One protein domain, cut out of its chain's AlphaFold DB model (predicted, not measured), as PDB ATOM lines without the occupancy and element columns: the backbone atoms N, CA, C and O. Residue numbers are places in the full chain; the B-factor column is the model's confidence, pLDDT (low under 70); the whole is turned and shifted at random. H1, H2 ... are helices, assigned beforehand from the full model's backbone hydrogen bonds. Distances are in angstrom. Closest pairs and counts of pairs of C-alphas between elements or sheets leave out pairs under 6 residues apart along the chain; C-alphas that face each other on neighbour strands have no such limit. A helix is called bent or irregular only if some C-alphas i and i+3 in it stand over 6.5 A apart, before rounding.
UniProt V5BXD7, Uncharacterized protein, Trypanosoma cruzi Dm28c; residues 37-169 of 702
ATOM      1  N   THR A  37      29.062  14.952 -53.836       67.62
ATOM      2  CA  THR A  37      29.135  15.882 -52.704       67.62
ATOM      3  C   THR A  37      30.180  15.433 -51.689       67.62
ATOM      4  O   THR A  37      30.209  14.277 -51.255       67.62
ATOM      5  N   PHE A  38      31.019  16.381 -51.281       75.06
ATOM      6  CA  PHE A  38      32.028  16.215 -50.244       75.06
ATOM      7  C   PHE A  38      31.629  16.994 -48.990       75.06
ATOM      8  O   PHE A  38      31.076  18.090 -49.076       75.06
ATOM      9  N   SER A  39      31.892  16.425 -47.814       80.19
ATOM     10  CA  SER A  39      31.574  17.048 -46.526       80.19
ATOM     11  C   SER A  39      32.833  17.166 -45.674       80.19
ATOM     12  O   SER A  39      33.422  16.158 -45.286       80.19
ATOM     13  N   THR A  40      33.242  18.396 -45.367       77.25
ATOM     14  CA  THR A  40      34.396  18.681 -44.497       77.25
ATOM     15  C   THR A  40      34.167  18.155 -43.081       77.25
ATOM     16  O   THR A  40      35.009  17.443 -42.546       77.25
ATOM     17  N   THR A  41      32.962  18.355 -42.540       81.06
ATOM     18  CA  THR A  41      32.544  17.805 -41.239       81.06
ATOM     19  C   THR A  41      32.567  16.276 -41.204       81.06
ATOM     20  O   THR A  41      32.862  15.678 -40.170       81.06
ATOM     21  N   TYR A  42      32.285  15.609 -42.328       84.00
ATOM     22  CA  TYR A  42      32.440  14.160 -42.424       84.00
ATOM     23  C   TYR A  42      33.914  13.746 -42.430       84.00
ATOM     24  O   TYR A  42      34.256  12.789 -41.745       84.00
ATOM     25  N   SER A  43      34.791  14.483 -43.120       81.62
ATOM     26  CA  SER A  43      36.237  14.216 -43.108       81.62
ATOM     27  C   SER A  43      36.843  14.356 -41.707       81.62
ATOM     28  O   SER A  43      37.605  13.492 -41.289       81.62
ATOM     29  N   GLU A  44      36.473  15.396 -40.959       80.94
ATOM     30  CA  GLU A  44      36.899  15.585 -39.562       80.94
ATOM     31  C   GLU A  44      36.344  14.501 -38.634       80.94
ATOM     32  O   GLU A  44      36.964  14.097 -37.651       80.94
ATOM     33  N   ARG A  45      35.148  13.988 -38.936       85.88
ATOM     34  CA  ARG A  45      34.599  12.859 -38.191       85.88
ATOM     35  C   ARG A  45      35.390  11.583 -38.467       85.88
ATOM     36  O   ARG A  45      35.603  10.814 -37.537       85.88
ATOM     37  N   LEU A  46      35.795  11.350 -39.717       85.06
ATOM     38  CA  LEU A  46      36.558  10.170 -40.127       85.06
ATOM     39  C   LEU A  46      37.937  10.116 -39.463       85.06
ATOM     40  O   LEU A  46      38.331   9.040 -39.018       85.06
ATOM     41  N   SER A  47      38.629  11.251 -39.314       81.31
ATOM     42  CA  SER A  47      39.935  11.293 -38.640       81.31
ATOM     43  C   SER A  47      39.872  10.820 -37.185       81.31
ATOM     44  O   SER A  47      40.812  10.200 -36.708       81.31
ATOM     45  N   ASN A  48      38.734  11.004 -36.511       82.50
ATOM     46  CA  ASN A  48      38.527  10.596 -35.119       82.50
ATOM     47  C   ASN A  48      37.972   9.166 -34.945       82.50
ATOM     48  O   ASN A  48      37.770   8.724 -33.814       82.50
ATOM     49  N   MET A  49      37.683   8.435 -36.029       84.19
ATOM     50  CA  MET A  49      37.128   7.074 -35.943       84.19
ATOM     51  C   MET A  49      38.204   6.011 -35.693       84.19
ATOM     52  O   MET A  49      39.307   6.090 -36.234       84.19
ATOM     53  N   SER A  50      37.861   4.950 -34.959       81.75
ATOM     54  CA  SER A  50      38.688   3.734 -34.899       81.75
ATOM     55  C   SER A  50      38.645   2.948 -36.219       81.75
ATOM     56  O   SER A  50      37.738   3.139 -37.032       81.75
ATOM     57  N   GLY A  51      39.582   2.015 -36.434       80.06
ATOM     58  CA  GLY A  51      39.587   1.160 -37.633       80.06
ATOM     59  C   GLY A  51      38.284   0.369 -37.827       80.06
ATOM     60  O   GLY A  51      37.753   0.308 -38.934       80.06
ATOM     61  N   ALA A  52      37.700  -0.155 -36.744       80.25
ATOM     62  CA  ALA A  52      36.417  -0.863 -36.788       80.25
ATOM     63  C   ALA A  52      35.240   0.065 -37.150       80.25
ATOM     64  O   ALA A  52      34.368  -0.302 -37.942       80.25
ATOM     65  N   GLN A  53      35.227   1.290 -36.611       84.88
ATOM     66  CA  GLN A  53      34.224   2.303 -36.954       84.88
ATOM     67  C   GLN A  53      34.359   2.759 -38.410       84.88
ATOM     68  O   GLN A  53      33.347   2.932 -39.092       84.88
ATOM     69  N   LEU A  54      35.593   2.899 -38.899       85.50
ATOM     70  CA  LEU A  54      35.891   3.233 -40.287       85.50
ATOM     71  C   LEU A  54      35.439   2.117 -41.239       85.50
ATOM     72  O   LEU A  54      34.799   2.410 -42.247       85.50
ATOM     73  N   ALA A  55      35.673   0.847 -40.889       85.50
ATOM     74  CA  ALA A  55      35.208  -0.303 -41.664       85.50
ATOM     75  C   ALA A  55      33.674  -0.325 -41.774       85.50
ATOM     76  O   ALA A  55      33.126  -0.458 -42.868       85.50
ATOM     77  N   PHE A  56      32.972  -0.105 -40.657       85.94
ATOM     78  CA  PHE A  56      31.512  -0.019 -40.639       85.94
ATOM     79  C   PHE A  56      30.984   1.182 -41.437       85.94
ATOM     80  O   PHE A  56      30.005   1.067 -42.180       85.94
ATOM     81  N   ALA A  57      31.624   2.347 -41.306       86.06
ATOM     82  CA  ALA A  57      31.262   3.537 -42.064       86.06
ATOM     83  C   ALA A  57      31.421   3.294 -43.568       86.06
ATOM     84  O   ALA A  57      30.489   3.556 -44.330       86.06
ATOM     85  N   LEU A  58      32.557   2.732 -43.985       86.38
ATOM     86  CA  LEU A  58      32.835   2.395 -45.374       86.38
ATOM     87  C   LEU A  58      31.810   1.400 -45.925       86.38
ATOM     88  O   LEU A  58      31.225   1.652 -46.978       86.38
ATOM     89  N   GLU A  59      31.505   0.331 -45.192       86.06
ATOM     90  CA  GLU A  59      30.488  -0.648 -45.581       86.06
ATOM     91  C   GLU A  59      29.102  -0.001 -45.745       86.06
ATOM     92  O   GLU A  59      28.424  -0.196 -46.759       86.06
ATOM     93  N   LYS A  60      28.692   0.835 -44.784       87.00
ATOM     94  CA  LYS A  60      27.422   1.568 -44.839       87.00
ATOM     95  C   LYS A  60      27.348   2.462 -46.076       87.00
ATOM     96  O   LYS A  60      26.316   2.483 -46.749       87.00
ATOM     97  N   LYS A  61      28.422   3.185 -46.401       85.38
ATOM     98  CA  LYS A  61      28.473   4.068 -47.578       85.38
ATOM     99  C   LYS A  61      28.537   3.303 -48.890       85.38
ATOM    100  O   LYS A  61      27.845   3.688 -49.832       85.38
ATOM    101  N   CYS A  62      29.218   2.161 -48.912       80.38
ATOM    102  CA  CYS A  62      29.177   1.227 -50.030       80.38
ATOM    103  C   CYS A  62      27.754   0.716 -50.288       80.38
ATOM    104  O   CYS A  62      27.357   0.586 -51.445       80.38
ATOM    105  N   ARG A  63      26.976   0.390 -49.246       81.31
ATOM    106  CA  ARG A  63      25.575  -0.054 -49.391       81.31
ATOM    107  C   ARG A  63      24.659   1.071 -49.885       81.31
ATOM    108  O   ARG A  63      23.768   0.811 -50.680       81.31
ATOM    109  N   GLN A  64      24.909   2.308 -49.456       81.69
ATOM    110  CA  GLN A  64      24.148   3.498 -49.858       81.69
ATOM    111  C   GLN A  64      24.543   4.062 -51.237       81.69
ATOM    112  O   GLN A  64      23.922   5.024 -51.675       81.69
ATOM    113  N   GLN A  65      25.572   3.508 -51.895       77.38
ATOM    114  CA  GLN A  65      26.122   4.000 -53.171       77.38
ATOM    115  C   GLN A  65      26.512   5.493 -53.146       77.38
ATOM    116  O   GLN A  65      26.495   6.180 -54.164       77.38
ATOM    117  N   HIS A  66      26.897   6.016 -51.978       81.81
ATOM    118  CA  HIS A  66      27.280   7.420 -51.841       81.81
ATOM    119  C   HIS A  66      28.760   7.616 -52.203       81.81
ATOM    120  O   HIS A  66      29.624   7.635 -51.324       81.81
ATOM    121  N   VAL A  67      29.044   7.821 -53.493       80.19
ATOM    122  CA  VAL A  67      30.410   7.883 -54.054       80.19
ATOM    123  C   VAL A  67      31.312   8.893 -53.328       80.19
ATOM    124  O   VAL A  67      32.413   8.534 -52.926       80.19
ATOM    125  N   GLY A  68      30.836  10.115 -53.048       80.88
ATOM    126  CA  GLY A  68      31.649  11.155 -52.386       80.88
ATOM    127  C   GLY A  68      32.146  10.771 -50.985       80.88
ATOM    128  O   GLY A  68      33.341  10.788 -50.717       80.88
ATOM    129  N   GLN A  69      31.246  10.340 -50.098       84.69
ATOM    130  CA  GLN A  69      31.596   9.876 -48.749       84.69
ATOM    131  C   GLN A  69      32.433   8.590 -48.760       84.69
ATOM    132  O   GLN A  69      33.290   8.417 -47.900       84.69
ATOM    133  N   MET A  70      32.219   7.700 -49.734       86.31
ATOM    134  CA  MET A  70      33.060   6.515 -49.907       86.31
ATOM    135  C   MET A  70      34.497   6.895 -50.289       86.31
ATOM    136  O   MET A  70      35.432   6.367 -49.691       86.31
ATOM    137  N   LEU A  71      34.677   7.856 -51.204       85.44
ATOM    138  CA  LEU A  71      35.992   8.412 -51.538       85.44
ATOM    139  C   LEU A  71      36.661   9.048 -50.312       85.44
ATOM    140  O   LEU A  71      37.836   8.801 -50.076       85.44
ATOM    141  N   GLN A  72      35.919   9.796 -49.486       86.38
ATOM    142  CA  GLN A  72      36.463  10.375 -48.247       86.38
ATOM    143  C   GLN A  72      36.951   9.300 -47.261       86.38
ATOM    144  O   GLN A  72      38.003   9.471 -46.652       86.38
ATOM    145  N   CYS A  73      36.245   8.170 -47.141       88.75
ATOM    146  CA  CYS A  73      36.723   7.033 -46.352       88.75
ATOM    147  C   CYS A  73      38.016   6.430 -46.925       88.75
ATOM    148  O   CYS A  73      38.925   6.126 -46.161       88.75
ATOM    149  N   LEU A  74      38.116   6.259 -48.250       89.25
ATOM    150  CA  LEU A  74      39.324   5.723 -48.896       89.25
ATOM    151  C   LEU A  74      40.535   6.649 -48.714       89.25
ATOM    152  O   LEU A  74      41.628   6.169 -48.424       89.25
ATOM    153  N   VAL A  75      40.331   7.964 -48.821       87.19
ATOM    154  CA  VAL A  75      41.371   8.978 -48.577       87.19
ATOM    155  C   VAL A  75      41.854   8.925 -47.130       87.19
ATOM    156  O   VAL A  75      43.055   8.983 -46.885       87.19
ATOM    157  N   GLU A  76      40.945   8.754 -46.170       87.75
ATOM    158  CA  GLU A  76      41.326   8.598 -44.766       87.75
ATOM    159  C   GLU A  76      42.138   7.313 -44.527       87.75
ATOM    160  O   GLU A  76      43.128   7.342 -43.798       87.75
ATOM    161  N   VAL A  77      41.777   6.193 -45.169       89.38
ATOM    162  CA  VAL A  77      42.573   4.954 -45.094       89.38
ATOM    163  C   VAL A  77      43.965   5.164 -45.696       89.38
ATOM    164  O   VAL A  77      44.952   4.775 -45.074       89.38
ATOM    165  N   TRP A  78      44.063   5.796 -46.871       88.19
ATOM    166  CA  TRP A  78      45.348   6.140 -47.493       88.19
ATOM    167  C   TRP A  78      46.215   6.991 -46.560       88.19
ATOM    168  O   TRP A  78      47.378   6.656 -46.337       88.19
ATOM    169  N   ARG A  79      45.640   8.042 -45.957       85.38
ATOM    170  CA  ARG A  79      46.340   8.938 -45.027       85.38
ATOM    171  C   ARG A  79      46.946   8.157 -43.861       85.38
ATOM    172  O   ARG A  79      48.136   8.289 -43.587       85.38
ATOM    173  N   ARG A  80      46.155   7.286 -43.224       85.94
ATOM    174  CA  ARG A  80      46.630   6.458 -42.105       85.94
ATOM    175  C   ARG A  80      47.711   5.470 -42.531       85.94
ATOM    176  O   ARG A  80      48.700   5.338 -41.816       85.94
ATOM    177  N   LEU A  81      47.569   4.814 -43.687       84.75
ATOM    178  CA  LEU A  81      48.583   3.887 -44.216       84.75
ATOM    179  C   LEU A  81      49.909   4.591 -44.522       84.75
ATOM    180  O   LEU A  81      50.973   4.019 -44.301       84.75
ATOM    181  N   ARG A  82      49.856   5.837 -44.997       82.44
ATOM    182  CA  ARG A  82      51.046   6.650 -45.256       82.44
ATOM    183  C   ARG A  82      51.769   7.040 -43.965       82.44
ATOM    184  O   ARG A  82      52.994   7.009 -43.914       82.44
ATOM    185  N   GLU A  83      51.017   7.378 -42.919       79.44
ATOM    186  CA  GLU A  83      51.556   7.724 -41.594       79.44
ATOM    187  C   GLU A  83      52.128   6.506 -40.847       79.44
ATOM    188  O   GLU A  83      53.071   6.636 -40.068       79.44
ATOM    189  N   THR A  84      51.602   5.310 -41.117       71.19
ATOM    190  CA  THR A  84      52.041   4.037 -40.525       71.19
ATOM    191  C   THR A  84      52.684   3.139 -41.580       71.19
ATOM    192  O   THR A  84      52.112   2.142 -42.020       71.19
ATOM    193  N   SER A  85      53.905   3.491 -41.994       60.69
ATOM    194  CA  SER A  85      54.655   2.699 -42.976       60.69
ATOM    195  C   SER A  85      54.741   1.219 -42.572       60.69
ATOM    196  O   SER A  85      55.212   0.869 -41.490       60.69
ATOM    197  N   LEU A  86      54.321   0.324 -43.469       59.28
ATOM    198  CA  LEU A  86      54.362  -1.134 -43.271       59.28
ATOM    199  C   LEU A  86      55.792  -1.691 -43.197       59.28
ATOM    200  O   LEU A  86      55.992  -2.818 -42.757       59.28
ATOM    201  N   MET A  87      56.789  -0.900 -43.599       54.12
ATOM    202  CA  MET A  87      58.203  -1.265 -43.503       54.12
ATOM    203  C   MET A  87      58.784  -1.073 -42.096       54.12
ATOM    204  O   MET A  87      59.872  -1.575 -41.829       54.12
ATOM    205  N   SER A  88      58.090  -0.366 -41.192       54.38
ATOM    206  CA  SER A  88      58.579  -0.096 -39.832       54.38
ATOM    207  C   SER A  88      57.853  -0.869 -38.724       54.38
ATOM    208  O   SER A  88      58.407  -0.986 -37.633       54.38
ATOM    209  N   ALA A  89      56.657  -1.424 -38.973       63.53
ATOM    210  CA  ALA A  89      55.881  -2.158 -37.966       63.53
ATOM    211  C   ALA A  89      55.051  -3.311 -38.565       63.53
ATOM    212  O   ALA A  89      54.136  -3.074 -39.361       63.53
ATOM    213  N   ILE A  90      55.342  -4.541 -38.118       73.50
ATOM    214  CA  ILE A  90      54.619  -5.780 -38.461       73.50
ATOM    215  C   ILE A  90      53.169  -5.691 -37.955       73.50
ATOM    216  O   ILE A  90      52.932  -5.217 -36.845       73.50
ATOM    217  N   ILE A  91      52.207  -6.155 -38.758       79.69
ATOM    218  CA  ILE A  91      50.798  -6.255 -38.350       79.69
ATOM    219  C   ILE A  91      50.649  -7.470 -37.430       79.69
ATOM    220  O   ILE A  91      50.895  -8.598 -37.858       79.69
ATOM    221  N   THR A  92      50.259  -7.248 -36.177       80.06
ATOM    222  CA  THR A  92      50.012  -8.330 -35.214       80.06
ATOM    223  C   THR A  92      48.657  -8.995 -35.468       80.06
ATOM    224  O   THR A  92      47.753  -8.386 -36.041       80.06
ATOM    225  N   ASP A  93      48.475 -10.237 -35.010       77.12
ATOM    226  CA  ASP A  93      47.187 -10.932 -35.156       77.12
ATOM    227  C   ASP A  93      46.050 -10.247 -34.378       77.12
ATOM    228  O   ASP A  93      44.903 -10.270 -34.825       77.12
ATOM    229  N   GLU A  94      46.356  -9.575 -33.265       77.00
ATOM    230  CA  GLU A  94      45.384  -8.759 -32.521       77.00
ATOM    231  C   GLU A  94      44.934  -7.533 -33.330       77.00
ATOM    232  O   GLU A  94      43.733  -7.269 -33.451       77.00
ATOM    233  N   GLU A  95      45.879  -6.826 -33.968       79.19
ATOM    234  CA  GLU A  95      45.563  -5.712 -34.870       79.19
ATOM    235  C   GLU A  95      44.726  -6.194 -36.064       79.19
ATOM    236  O   GLU A  95      43.741  -5.552 -36.443       79.19
ATOM    237  N   ALA A  96      45.076  -7.352 -36.625       81.56
ATOM    238  CA  ALA A  96      44.373  -7.933 -37.759       81.56
ATOM    239  C   ALA A  96      42.928  -8.350 -37.435       81.56
ATOM    240  O   ALA A  96      42.030  -8.147 -38.259       81.56
ATOM    241  N   ARG A  97      42.684  -8.878 -36.226       78.94
ATOM    242  CA  ARG A  97      41.339  -9.210 -35.717       78.94
ATOM    243  C   ARG A  97      40.521  -7.972 -35.344       78.94
ATOM    244  O   ARG A  97      39.294  -8.042 -35.289       78.94
ATOM    245  N   GLY A  98      41.180  -6.830 -35.148       69.00
ATOM    246  CA  GLY A  98      40.542  -5.582 -34.732       69.00
ATOM    247  C   GLY A  98      40.192  -5.551 -33.242       69.00
ATOM    248  O   GLY A  98      39.296  -4.800 -32.851       69.00
ATOM    249  N   GLU A  99      40.874  -6.360 -32.426       60.12
ATOM    250  CA  GLU A  99      40.728  -6.370 -30.970       60.12
ATOM    251  C   GLU A  99      41.555  -5.220 -30.367       60.12
ATOM    252  O   GLU A  99      42.702  -4.972 -30.737       60.12
ATOM    253  N   VAL A 100      40.926  -4.424 -29.501       57.28
ATOM    254  CA  VAL A 100      41.468  -3.141 -29.034       57.28
ATOM    255  C   VAL A 100      42.491  -3.355 -27.917       57.28
ATOM    256  O   VAL A 100      42.122  -3.706 -26.799       57.28
ATOM    257  N   GLY A 101      43.754  -3.014 -28.178       44.59
ATOM    258  CA  GLY A 101      44.716  -2.642 -27.138       44.59
ATOM    259  C   GLY A 101      44.417  -1.227 -26.614       44.59
ATOM    260  O   GLY A 101      44.264  -0.286 -27.392       44.59
ATOM    261  N   GLY A 102      44.284  -1.080 -25.295       41.56
ATOM    262  CA  GLY A 102      43.708   0.089 -24.618       41.56
ATOM    263  C   GLY A 102      44.272   1.484 -24.962       41.56
ATOM    264  O   GLY A 102      45.466   1.687 -25.167       41.56
ATOM    265  N   ASN A 103      43.340   2.444 -24.961       44.84
ATOM    266  CA  ASN A 103      43.366   3.910 -24.794       44.84
ATOM    267  C   ASN A 103      44.445   4.824 -25.407       44.84
ATOM    268  O   ASN A 103      44.168   6.014 -25.471       44.84
ATOM    269  N   ASN A 104      45.581   4.358 -25.934       43.16
ATOM    270  CA  ASN A 104      46.538   5.224 -26.656       43.16
ATOM    271  C   ASN A 104      47.084   4.624 -27.971       43.16
ATOM    272  O   ASN A 104      47.758   5.325 -28.720       43.16
ATOM    273  N   VAL A 105      46.766   3.362 -28.294       49.34
ATOM    274  CA  VAL A 105      47.267   2.637 -29.492       49.34
ATOM    275  C   VAL A 105      46.256   2.642 -30.659       49.34
ATOM    276  O   VAL A 105      46.557   2.225 -31.775       49.34
ATOM    277  N   ALA A 106      45.052   3.186 -30.443       50.56
ATOM    278  CA  ALA A 106      43.917   3.080 -31.368       50.56
ATOM    279  C   ALA A 106      44.120   3.745 -32.748       50.56
ATOM    280  O   ALA A 106      43.439   3.375 -33.706       50.56
ATOM    281  N   PHE A 107      45.037   4.714 -32.863       49.72
ATOM    282  CA  PHE A 107      45.376   5.351 -34.144       49.72
ATOM    283  C   PHE A 107      46.350   4.517 -34.985       49.72
ATOM    284  O   PHE A 107      46.278   4.564 -36.211       49.72
ATOM    285  N   THR A 108      47.214   3.725 -34.347       54.56
ATOM    286  CA  THR A 108      48.178   2.850 -35.031       54.56
ATOM    287  C   THR A 108      47.600   1.475 -35.355       54.56
ATOM    288  O   THR A 108      47.997   0.886 -36.351       54.56
ATOM    289  N   SER A 109      46.631   0.982 -34.571       67.19
ATOM    290  CA  SER A 109      46.002  -0.333 -34.756       67.19
ATOM    291  C   SER A 109      44.701  -0.247 -35.569       67.19
ATOM    292  O   SER A 109      43.597  -0.388 -35.033       67.19
ATOM    293  N   PHE A 110      44.804   0.038 -36.867       79.06
ATOM    294  CA  PHE A 110      43.637   0.083 -37.764       79.06
ATOM    295  C   PHE A 110      43.696  -0.958 -38.885       79.06
ATOM    296  O   PHE A 110      42.684  -1.145 -39.566       79.06
ATOM    297  N   ARG A 111      44.831  -1.653 -39.064       84.81
ATOM    298  CA  ARG A 111      45.099  -2.549 -40.198       84.81
ATOM    299  C   ARG A 111      44.444  -3.931 -40.032       84.81
ATOM    300  O   ARG A 111      45.085  -4.962 -40.216       84.81
ATOM    301  N   SER A 112      43.140  -3.939 -39.737       87.94
ATOM    302  CA  SER A 112      42.328  -5.154 -39.586       87.94
ATOM    303  C   SER A 112      41.898  -5.774 -40.917       87.94
ATOM    304  O   SER A 112      41.578  -5.062 -41.874       87.94
ATOM    305  N   ASP A 113      41.780  -7.103 -40.959       87.00
ATOM    306  CA  ASP A 113      41.339  -7.840 -42.154       87.00
ATOM    307  C   ASP A 113      39.929  -7.395 -42.593       87.00
ATOM    308  O   ASP A 113      39.634  -7.297 -43.785       87.00
ATOM    309  N   ARG A 114      39.073  -7.014 -41.631       86.50
ATOM    310  CA  ARG A 114      37.728  -6.471 -41.882       86.50
ATOM    311  C   ARG A 114      37.756  -5.102 -42.566       86.50
ATOM    312  O   ARG A 114      36.930  -4.839 -43.441       86.50
ATOM    313  N   LEU A 115      38.674  -4.216 -42.170       89.62
ATOM    314  CA  LEU A 115      38.830  -2.925 -42.842       89.62
ATOM    315  C   LEU A 115      39.400  -3.117 -44.250       89.62
ATOM    316  O   LEU A 115      38.881  -2.510 -45.186       89.62
ATOM    317  N   LEU A 116      40.400  -3.988 -44.409       89.69
ATOM    318  CA  LEU A 116      40.989  -4.317 -45.708       89.69
ATOM    319  C   LEU A 116      39.939  -4.859 -46.684       89.69
ATOM    320  O   LEU A 116      39.822  -4.383 -47.813       89.69
ATOM    321  N   GLU A 117      39.105  -5.792 -46.226       89.25
ATOM    322  CA  GLU A 117      37.982  -6.308 -47.003       89.25
ATOM    323  C   GLU A 117      36.987  -5.197 -47.376       89.25
ATOM    324  O   GLU A 117      36.523  -5.125 -48.515       89.25
ATOM    325  N   GLY A 118      36.666  -4.297 -46.439       87.50
ATOM    326  CA  GLY A 118      35.811  -3.135 -46.690       87.50
ATOM    327  C   GLY A 118      36.372  -2.206 -47.770       87.50
ATOM    328  O   GLY A 118      35.623  -1.755 -48.639       87.50
ATOM    329  N   VAL A 119      37.684  -1.965 -47.755       89.75
ATOM    330  CA  VAL A 119      38.399  -1.179 -48.772       89.75
ATOM    331  C   VAL A 119      38.328  -1.863 -50.131       89.75
ATOM    332  O   VAL A 119      37.928  -1.231 -51.107       89.75
ATOM    333  N   LEU A 120      38.620  -3.161 -50.198       88.12
ATOM    334  CA  LEU A 120      38.530  -3.922 -51.441       88.12
ATOM    335  C   LEU A 120      37.097  -3.980 -51.991       88.12
ATOM    336  O   LEU A 120      36.905  -3.864 -53.199       88.12
ATOM    337  N   ARG A 121      36.074  -4.079 -51.132       86.62
ATOM    338  CA  ARG A 121      34.659  -3.981 -51.536       86.62
ATOM    339  C   ARG A 121      34.293  -2.601 -52.075       86.62
ATOM    340  O   ARG A 121      33.518  -2.516 -53.023       86.62
ATOM    341  N   ALA A 122      34.810  -1.532 -51.477       85.00
ATOM    342  CA  ALA A 122      34.594  -0.173 -51.968       85.00
ATOM    343  C   ALA A 122      35.234   0.010 -53.347       85.00
ATOM    344  O   ALA A 122      34.567   0.433 -54.290       85.00
ATOM    345  N   LEU A 123      36.489  -0.422 -53.486       84.50
ATOM    346  CA  LEU A 123      37.194  -0.424 -54.760       84.50
ATOM    347  C   LEU A 123      36.506  -1.325 -55.785       84.50
ATOM    348  O   LEU A 123      36.479  -0.993 -56.954       84.50
ATOM    349  N   ALA A 124      35.874  -2.432 -55.400       80.50
ATOM    350  CA  ALA A 124      35.118  -3.261 -56.344       80.50
ATOM    351  C   ALA A 124      33.892  -2.554 -56.935       80.50
ATOM    352  O   ALA A 124      33.436  -2.931 -58.013       80.50
ATOM    353  N   LYS A 125      33.362  -1.533 -56.253       80.06
ATOM    354  CA  LYS A 125      32.193  -0.772 -56.711       80.06
ATOM    355  C   LYS A 125      32.536   0.421 -57.596       80.06
ATOM    356  O   LYS A 125      31.721   0.748 -58.445       80.06
ATOM    357  N   THR A 126      33.683   1.065 -57.387       73.00
ATOM    358  CA  THR A 126      34.127   2.229 -58.187       73.00
ATOM    359  C   THR A 126      35.350   1.953 -59.049       73.00
ATOM    360  O   THR A 126      35.670   2.738 -59.917       73.00
ATOM    361  N   ASN A 127      36.069   0.854 -58.845       70.12
ATOM    362  CA  ASN A 127      37.376   0.573 -59.447       70.12
ATOM    363  C   ASN A 127      38.438   1.667 -59.171       70.12
ATOM    364  O   ASN A 127      38.149   2.826 -58.873       70.12
ATOM    365  N   LEU A 128      39.719   1.304 -59.248       68.62
ATOM    366  CA  LEU A 128      40.811   2.248 -58.993       68.62
ATOM    367  C   LEU A 128      40.889   3.351 -60.069       68.62
ATOM    368  O   LEU A 128      41.258   4.479 -59.759       68.62
ATOM    369  N   ASP A 129      40.464   3.063 -61.304       68.25
ATOM    370  CA  ASP A 129      40.465   4.037 -62.405       68.25
ATOM    371  C   ASP A 129      39.443   5.163 -62.214       68.25
ATOM    372  O   ASP A 129      39.748   6.322 -62.490       68.25
ATOM    373  N   GLU A 130      38.232   4.870 -61.724       73.94
ATOM    374  CA  GLU A 130      37.238   5.930 -61.487       73.94
ATOM    375  C   GLU A 130      37.622   6.748 -60.249       73.94
ATOM    376  O   GLU A 130      37.395   7.959 -60.208       73.94
ATOM    377  N   VAL A 131      38.284   6.120 -59.268       74.31
ATOM    378  CA  VAL A 131      38.927   6.828 -58.151       74.31
ATOM    379  C   VAL A 131      40.044   7.742 -58.674       74.31
ATOM    380  O   VAL A 131      40.096   8.907 -58.284       74.31
ATOM    381  N   GLN A 132      40.877   7.276 -59.615       72.44
ATOM    382  CA  GLN A 132      41.908   8.083 -60.278       72.44
ATOM    383  C   GLN A 132      41.302   9.260 -61.049       72.44
ATOM    384  O   GLN A 132      41.800  10.379 -60.950       72.44
ATOM    385  N   GLN A 133      40.207   9.055 -61.777       72.50
ATOM    386  CA  GLN A 133      39.497  10.139 -62.467       72.50
ATOM    387  C   GLN A 133      38.886  11.138 -61.471       72.50
ATOM    388  O   GLN A 133      38.926  12.349 -61.695       72.50
ATOM    389  N   SER A 134      38.413  10.643 -60.325       72.56
ATOM    390  CA  SER A 134      37.856  11.442 -59.227       72.56
ATOM    391  C   SER A 134      38.920  12.099 -58.339       72.56
ATOM    392  O   SER A 134      38.583  12.939 -57.503       72.56
ATOM    393  N   SER A 135      40.207  11.781 -58.525       71.25
ATOM    394  CA  SER A 135      41.319  12.333 -57.733       71.25
ATOM    395  C   SER A 135      41.391  13.862 -57.800       71.25
ATOM    396  O   SER A 135      41.725  14.513 -56.810       71.25
ATOM    397  N   ARG A 136      41.000  14.451 -58.942       66.94
ATOM    398  CA  ARG A 136      40.927  15.908 -59.132       66.94
ATOM    399  C   ARG A 136      39.906  16.561 -58.201       66.94
ATOM    400  O   ARG A 136      40.180  17.642 -57.694       66.94
ATOM    401  N   LEU A 137      38.775  15.895 -57.962       67.94
ATOM    402  CA  LEU A 137      37.704  16.369 -57.080       67.94
ATOM    403  C   LEU A 137      38.086  16.220 -55.601       67.94
ATOM    404  O   LEU A 137      37.758  17.066 -54.779       67.94
ATOM    405  N   VAL A 138      38.847  15.173 -55.264       67.75
ATOM    406  CA  VAL A 138      39.385  14.955 -53.911       67.75
ATOM    407  C   VAL A 138      40.359  16.066 -53.498       67.75
ATOM    408  O   VAL A 138      40.415  16.420 -52.326       67.75
ATOM    409  N   ARG A 139      41.079  16.682 -54.444       65.81
ATOM    410  CA  ARG A 139      41.986  17.814 -54.174       65.81
ATOM    411  C   ARG A 139      41.264  19.041 -53.597       65.81
ATOM    412  O   ARG A 139      41.867  19.816 -52.864       65.81
ATOM    413  N   GLU A 140      39.976  19.206 -53.893       60.22
ATOM    414  CA  GLU A 140      39.156  20.313 -53.381       60.22
ATOM    415  C   GLU A 140      38.779  20.145 -51.897       60.22
ATOM    416  O   GLU A 140      38.274  21.083 -51.285       60.22
ATOM    417  N   LEU A 141      39.072  18.986 -51.285       61.09
ATOM    418  CA  LEU A 141      38.904  18.751 -49.844       61.09
ATOM    419  C   LEU A 141      39.907  19.523 -48.972       61.09
ATOM    420  O   LEU A 141      39.751  19.517 -47.754       61.09
ATOM    421  N   GLY A 142      40.906  20.185 -49.566       54.38
ATOM    422  CA  GLY A 142      41.786  21.117 -48.852       54.38
ATOM    423  C   GLY A 142      42.780  20.468 -47.885       54.38
ATOM    424  O   GLY A 142      43.308  21.160 -47.022       54.38
ATOM    425  N   HIS A 143      43.051  19.163 -48.011       56.16
ATOM    426  CA  HIS A 143      44.102  18.517 -47.223       56.16
ATOM    427  C   HIS A 143      45.478  18.849 -47.804       56.16
ATOM    428  O   HIS A 143      45.832  18.380 -48.890       56.16
ATOM    429  N   ASP A 144      46.252  19.642 -47.063       49.53
ATOM    430  CA  ASP A 144      47.660  19.918 -47.347       49.53
ATOM    431  C   ASP A 144      48.435  18.589 -47.447       49.53
ATOM    432  O   ASP A 144      48.595  17.866 -46.466       49.53
ATOM    433  N   GLY A 145      48.900  18.234 -48.651       54.91
ATOM    434  CA  GLY A 145      49.776  17.072 -48.872       54.91
ATOM    435  C   GLY A 145      49.209  15.898 -49.681       54.91
ATOM    436  O   GLY A 145      49.917  14.895 -49.836       54.91
ATOM    437  N   ILE A 146      47.991  15.997 -50.238       60.28
ATOM    438  CA  ILE A 146      47.510  15.050 -51.264       60.28
ATOM    439  C   ILE A 146      48.266  15.322 -52.575       60.28
ATOM    440  O   ILE A 146      47.998  16.303 -53.271       60.28
ATOM    441  N   SER A 147      49.237  14.464 -52.905       61.53
ATOM    442  CA  SER A 147      49.965  14.540 -54.176       61.53
ATOM    443  C   SER A 147      49.055  14.150 -55.352       61.53
ATOM    444  O   SER A 147      48.020  13.502 -55.180       61.53
ATOM    445  N   VAL A 148      49.464  14.499 -56.576       60.78
ATOM    446  CA  VAL A 148      48.781  14.092 -57.826       60.78
ATOM    447  C   VAL A 148      48.718  12.555 -57.978       60.78
ATOM    448  O   VAL A 148      47.934  12.042 -58.773       60.78
ATOM    449  N   GLU A 149      49.486  11.818 -57.172       70.44
ATOM    450  CA  GLU A 149      49.724  10.378 -57.289       70.44
ATOM    451  C   GLU A 149      49.166   9.559 -56.110       70.44
ATOM    452  O   GLU A 149      49.435   8.361 -56.022       70.44
ATOM    453  N   TRP A 150      48.361  10.157 -55.219       78.00
ATOM    454  CA  TRP A 150      47.890   9.486 -53.996       78.00
ATOM    455  C   TRP A 150      47.192   8.142 -54.254       78.00
ATOM    456  O   TRP A 150      47.322   7.224 -53.457       78.00
ATOM    457  N   VAL A 151      46.482   7.985 -55.376       79.81
ATOM    458  CA  VAL A 151      45.806   6.727 -55.748       79.81
ATOM    459  C   VAL A 151      46.811   5.638 -56.133       79.81
ATOM    460  O   VAL A 151      46.599   4.467 -55.825       79.81
ATOM    461  N   THR A 152      47.916   6.015 -56.784       80.56
ATOM    462  CA  THR A 152      48.998   5.084 -57.140       80.56
ATOM    463  C   THR A 152      49.738   4.644 -55.879       80.56
ATOM    464  O   THR A 152      49.937   3.449 -55.663       80.56
ATOM    465  N   GLU A 153      50.055   5.594 -54.995       83.75
ATOM    466  CA  GLU A 153      50.622   5.316 -53.671       83.75
ATOM    467  C   GLU A 153      49.671   4.447 -52.831       83.75
ATOM    468  O   GLU A 153      50.097   3.473 -52.215       83.75
ATOM    469  N   PHE A 154      48.368   4.731 -52.857       85.19
ATOM    470  CA  PHE A 154      47.351   3.934 -52.177       85.19
ATOM    471  C   PHE A 154      47.310   2.497 -52.697       85.19
ATOM    472  O   PHE A 154      47.298   1.566 -51.897       85.19
ATOM    473  N   GLY A 155      47.356   2.302 -54.018       84.12
ATOM    474  CA  GLY A 155      47.466   0.974 -54.620       84.12
ATOM    475  C   GLY A 155      48.700   0.218 -54.120       84.12
ATOM    476  O   GLY A 155      48.602  -0.932 -53.697       84.12
ATOM    477  N   TYR A 156      49.857   0.876 -54.074       83.88
ATOM    478  CA  TYR A 156      51.080   0.272 -53.548       83.88
ATOM    479  C   TYR A 156      50.963  -0.112 -52.061       83.88
ATOM    480  O   TYR A 156      51.259  -1.247 -51.690       83.88
ATOM    481  N   LEU A 157      50.460   0.793 -51.215       85.75
ATOM    482  CA  LEU A 157      50.279   0.552 -49.778       85.75
ATOM    483  C   LEU A 157      49.269  -0.570 -49.497       85.75
ATOM    484  O   LEU A 157      49.485  -1.393 -48.605       85.75
ATOM    485  N   LEU A 158      48.188  -0.656 -50.276       87.75
ATOM    486  CA  LEU A 158      47.227  -1.755 -50.175       87.75
ATOM    487  C   LEU A 158      47.844  -3.097 -50.568       87.75
ATOM    488  O   LEU A 158      47.580  -4.099 -49.905       87.75
ATOM    489  N   MET A 159      48.674  -3.129 -51.615       85.19
ATOM    490  CA  MET A 159      49.384  -4.349 -52.003       85.19
ATOM    491  C   MET A 159      50.347  -4.812 -50.912       85.19
ATOM    492  O   MET A 159      50.407  -6.006 -50.628       85.19
ATOM    493  N   GLN A 160      51.062  -3.886 -50.266       86.06
ATOM    494  CA  GLN A 160      51.929  -4.212 -49.133       86.06
ATOM    495  C   GLN A 160      51.140  -4.765 -47.945       86.06
ATOM    496  O   GLN A 160      51.554  -5.750 -47.336       86.06
ATOM    497  N   TRP A 161      49.990  -4.162 -47.624       87.75
ATOM    498  CA  TRP A 161      49.133  -4.638 -46.540       87.75
ATOM    499  C   TRP A 161      48.619  -6.052 -46.835       87.75
ATOM    500  O   TRP A 161      48.717  -6.943 -45.991       87.75
ATOM    501  N   LEU A 162      48.152  -6.295 -48.062       88.12
ATOM    502  CA  LEU A 162      47.735  -7.625 -48.501       88.12
ATOM    503  C   LEU A 162      48.875  -8.637 -48.445       88.12
ATOM    504  O   LEU A 162      48.668  -9.730 -47.930       88.12
ATOM    505  N   ALA A 163      50.067  -8.283 -48.924       87.94
ATOM    506  CA  ALA A 163      51.230  -9.163 -48.880       87.94
ATOM    507  C   ALA A 163      51.615  -9.538 -47.441       87.94
ATOM    508  O   ALA A 163      51.919 -10.698 -47.175       87.94
ATOM    509  N   ALA A 164      51.525  -8.591 -46.500       86.88
ATOM    510  CA  ALA A 164      51.798  -8.840 -45.086       86.88
ATOM    511  C   ALA A 164      50.772  -9.776 -44.421       86.88
ATOM    512  O   ALA A 164      51.108 -10.455 -43.454       86.88
ATOM    513  N   ARG A 165      49.527  -9.819 -44.918       89.31
ATOM    514  CA  ARG A 165      48.447 -10.636 -44.337       89.31
ATOM    515  C   ARG A 165      48.175 -11.941 -45.079       89.31
ATOM    516  O   ARG A 165      47.692 -12.873 -44.444       89.31
ATOM    517  N   ALA A 166      48.491 -12.050 -46.369       88.56
ATOM    518  CA  ALA A 166      48.036 -13.139 -47.242       88.56
ATOM    519  C   ALA A 166      48.271 -14.547 -46.668       88.56
ATOM    520  O   ALA A 166      47.357 -15.366 -46.688       88.56
ATOM    521  N   ALA A 167      49.446 -14.811 -46.089       88.31
ATOM    522  CA  ALA A 167      49.794 -16.118 -45.518       88.31
ATOM    523  C   ALA A 167      49.015 -16.479 -44.235       88.31
ATOM    524  O   ALA A 167      48.944 -17.643 -43.860       88.31
ATOM    525  N   SER A 168      48.439 -15.484 -43.557       87.75
ATOM    526  CA  SER A 168      47.694 -15.641 -42.297       87.75
ATOM    527  C   SER A 168      46.172 -15.614 -42.473       87.75
ATOM    528  O   SER A 168      45.431 -15.807 -41.511       87.75
ATOM    529  N   LEU A 169      45.686 -15.352 -43.691       88.88
ATOM    530  CA  LEU A 169      44.255 -15.297 -43.967       88.88
ATOM    531  C   LEU A 169      43.641 -16.698 -43.959       88.88
ATOM    532  O   LEU A 169      44.199 -17.652 -44.497       88.88
TER     533      LEU A 169
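What this domain is: This is residues 37 to 169 of the 702 residues of an uncharacterized protein of Trypanosoma cruzi Dm28c (UniProt V5BXD7). The longest helix, H5, bends into an L beside H3 in the middle; H1, H2 and H6 pack round H3, and short H4 sits at one end. The printed part has 133 residues with six named helices, no named strand: all helix, compact, radius of gyration of the C-alphas 14.0 A, spans 36 by 29 by 27 A.

How they stand to each other: H5, residues 113 to 141, is one helix by its hydrogen bonds but bent, C-alphas 125 and 128 being 9.4 A apart; arms H5a, 113 to 125, and H5b, 128 to 141, are about perpendicular at 81 degrees. H5a touches H2, residues 51 to 63, closest C-alphas Ala 55 and Leu 115, 4.6 A. H2 and H3, residues 67 to 83, form a hairpin, closest C-alphas Lys 61 and Met 70, 5.7 A. H2, H3 and H5a are an up-and-down bundle, each running against the one before. H3 touches H6, residues 150 to 168, with residues 78 to 82 alone, closest C-alphas Trp 78 and Phe 154, 5.6 A. H3 touches H1, residues 40 to 47, with residues 69 to 76 alone, closest C-alphas Ser 43 and Gln 72, 6.4 A. H5a touches H4, residues 93 to 97, with residues 113 to 114 alone, closest C-alphas Ala 96 and Asp 113, 5.3 A. Every O i to N i+4 pair is within hydrogen-bond range in H1, H2, H3, H4 and H5a, 6 of 10 in H5b, 13 of 15 in H6.

Where its parts are: H1 begins at C-alpha 40 (34.396, 18.681, -44.497); H3 is 24.5 A long; H6, 27.7 A, ends at C-alpha 168 (47.694, -15.641, -42.297). H5b and H6 are irregular: C-alphas 133 and 136 are 6.8 A apart, 164 and 167 7.6 A.

The domain as a whole: The printed part has no cut; the link H4 to H5 is long. The pLDDT is under 70 in 33 residues, among them 98 to 109.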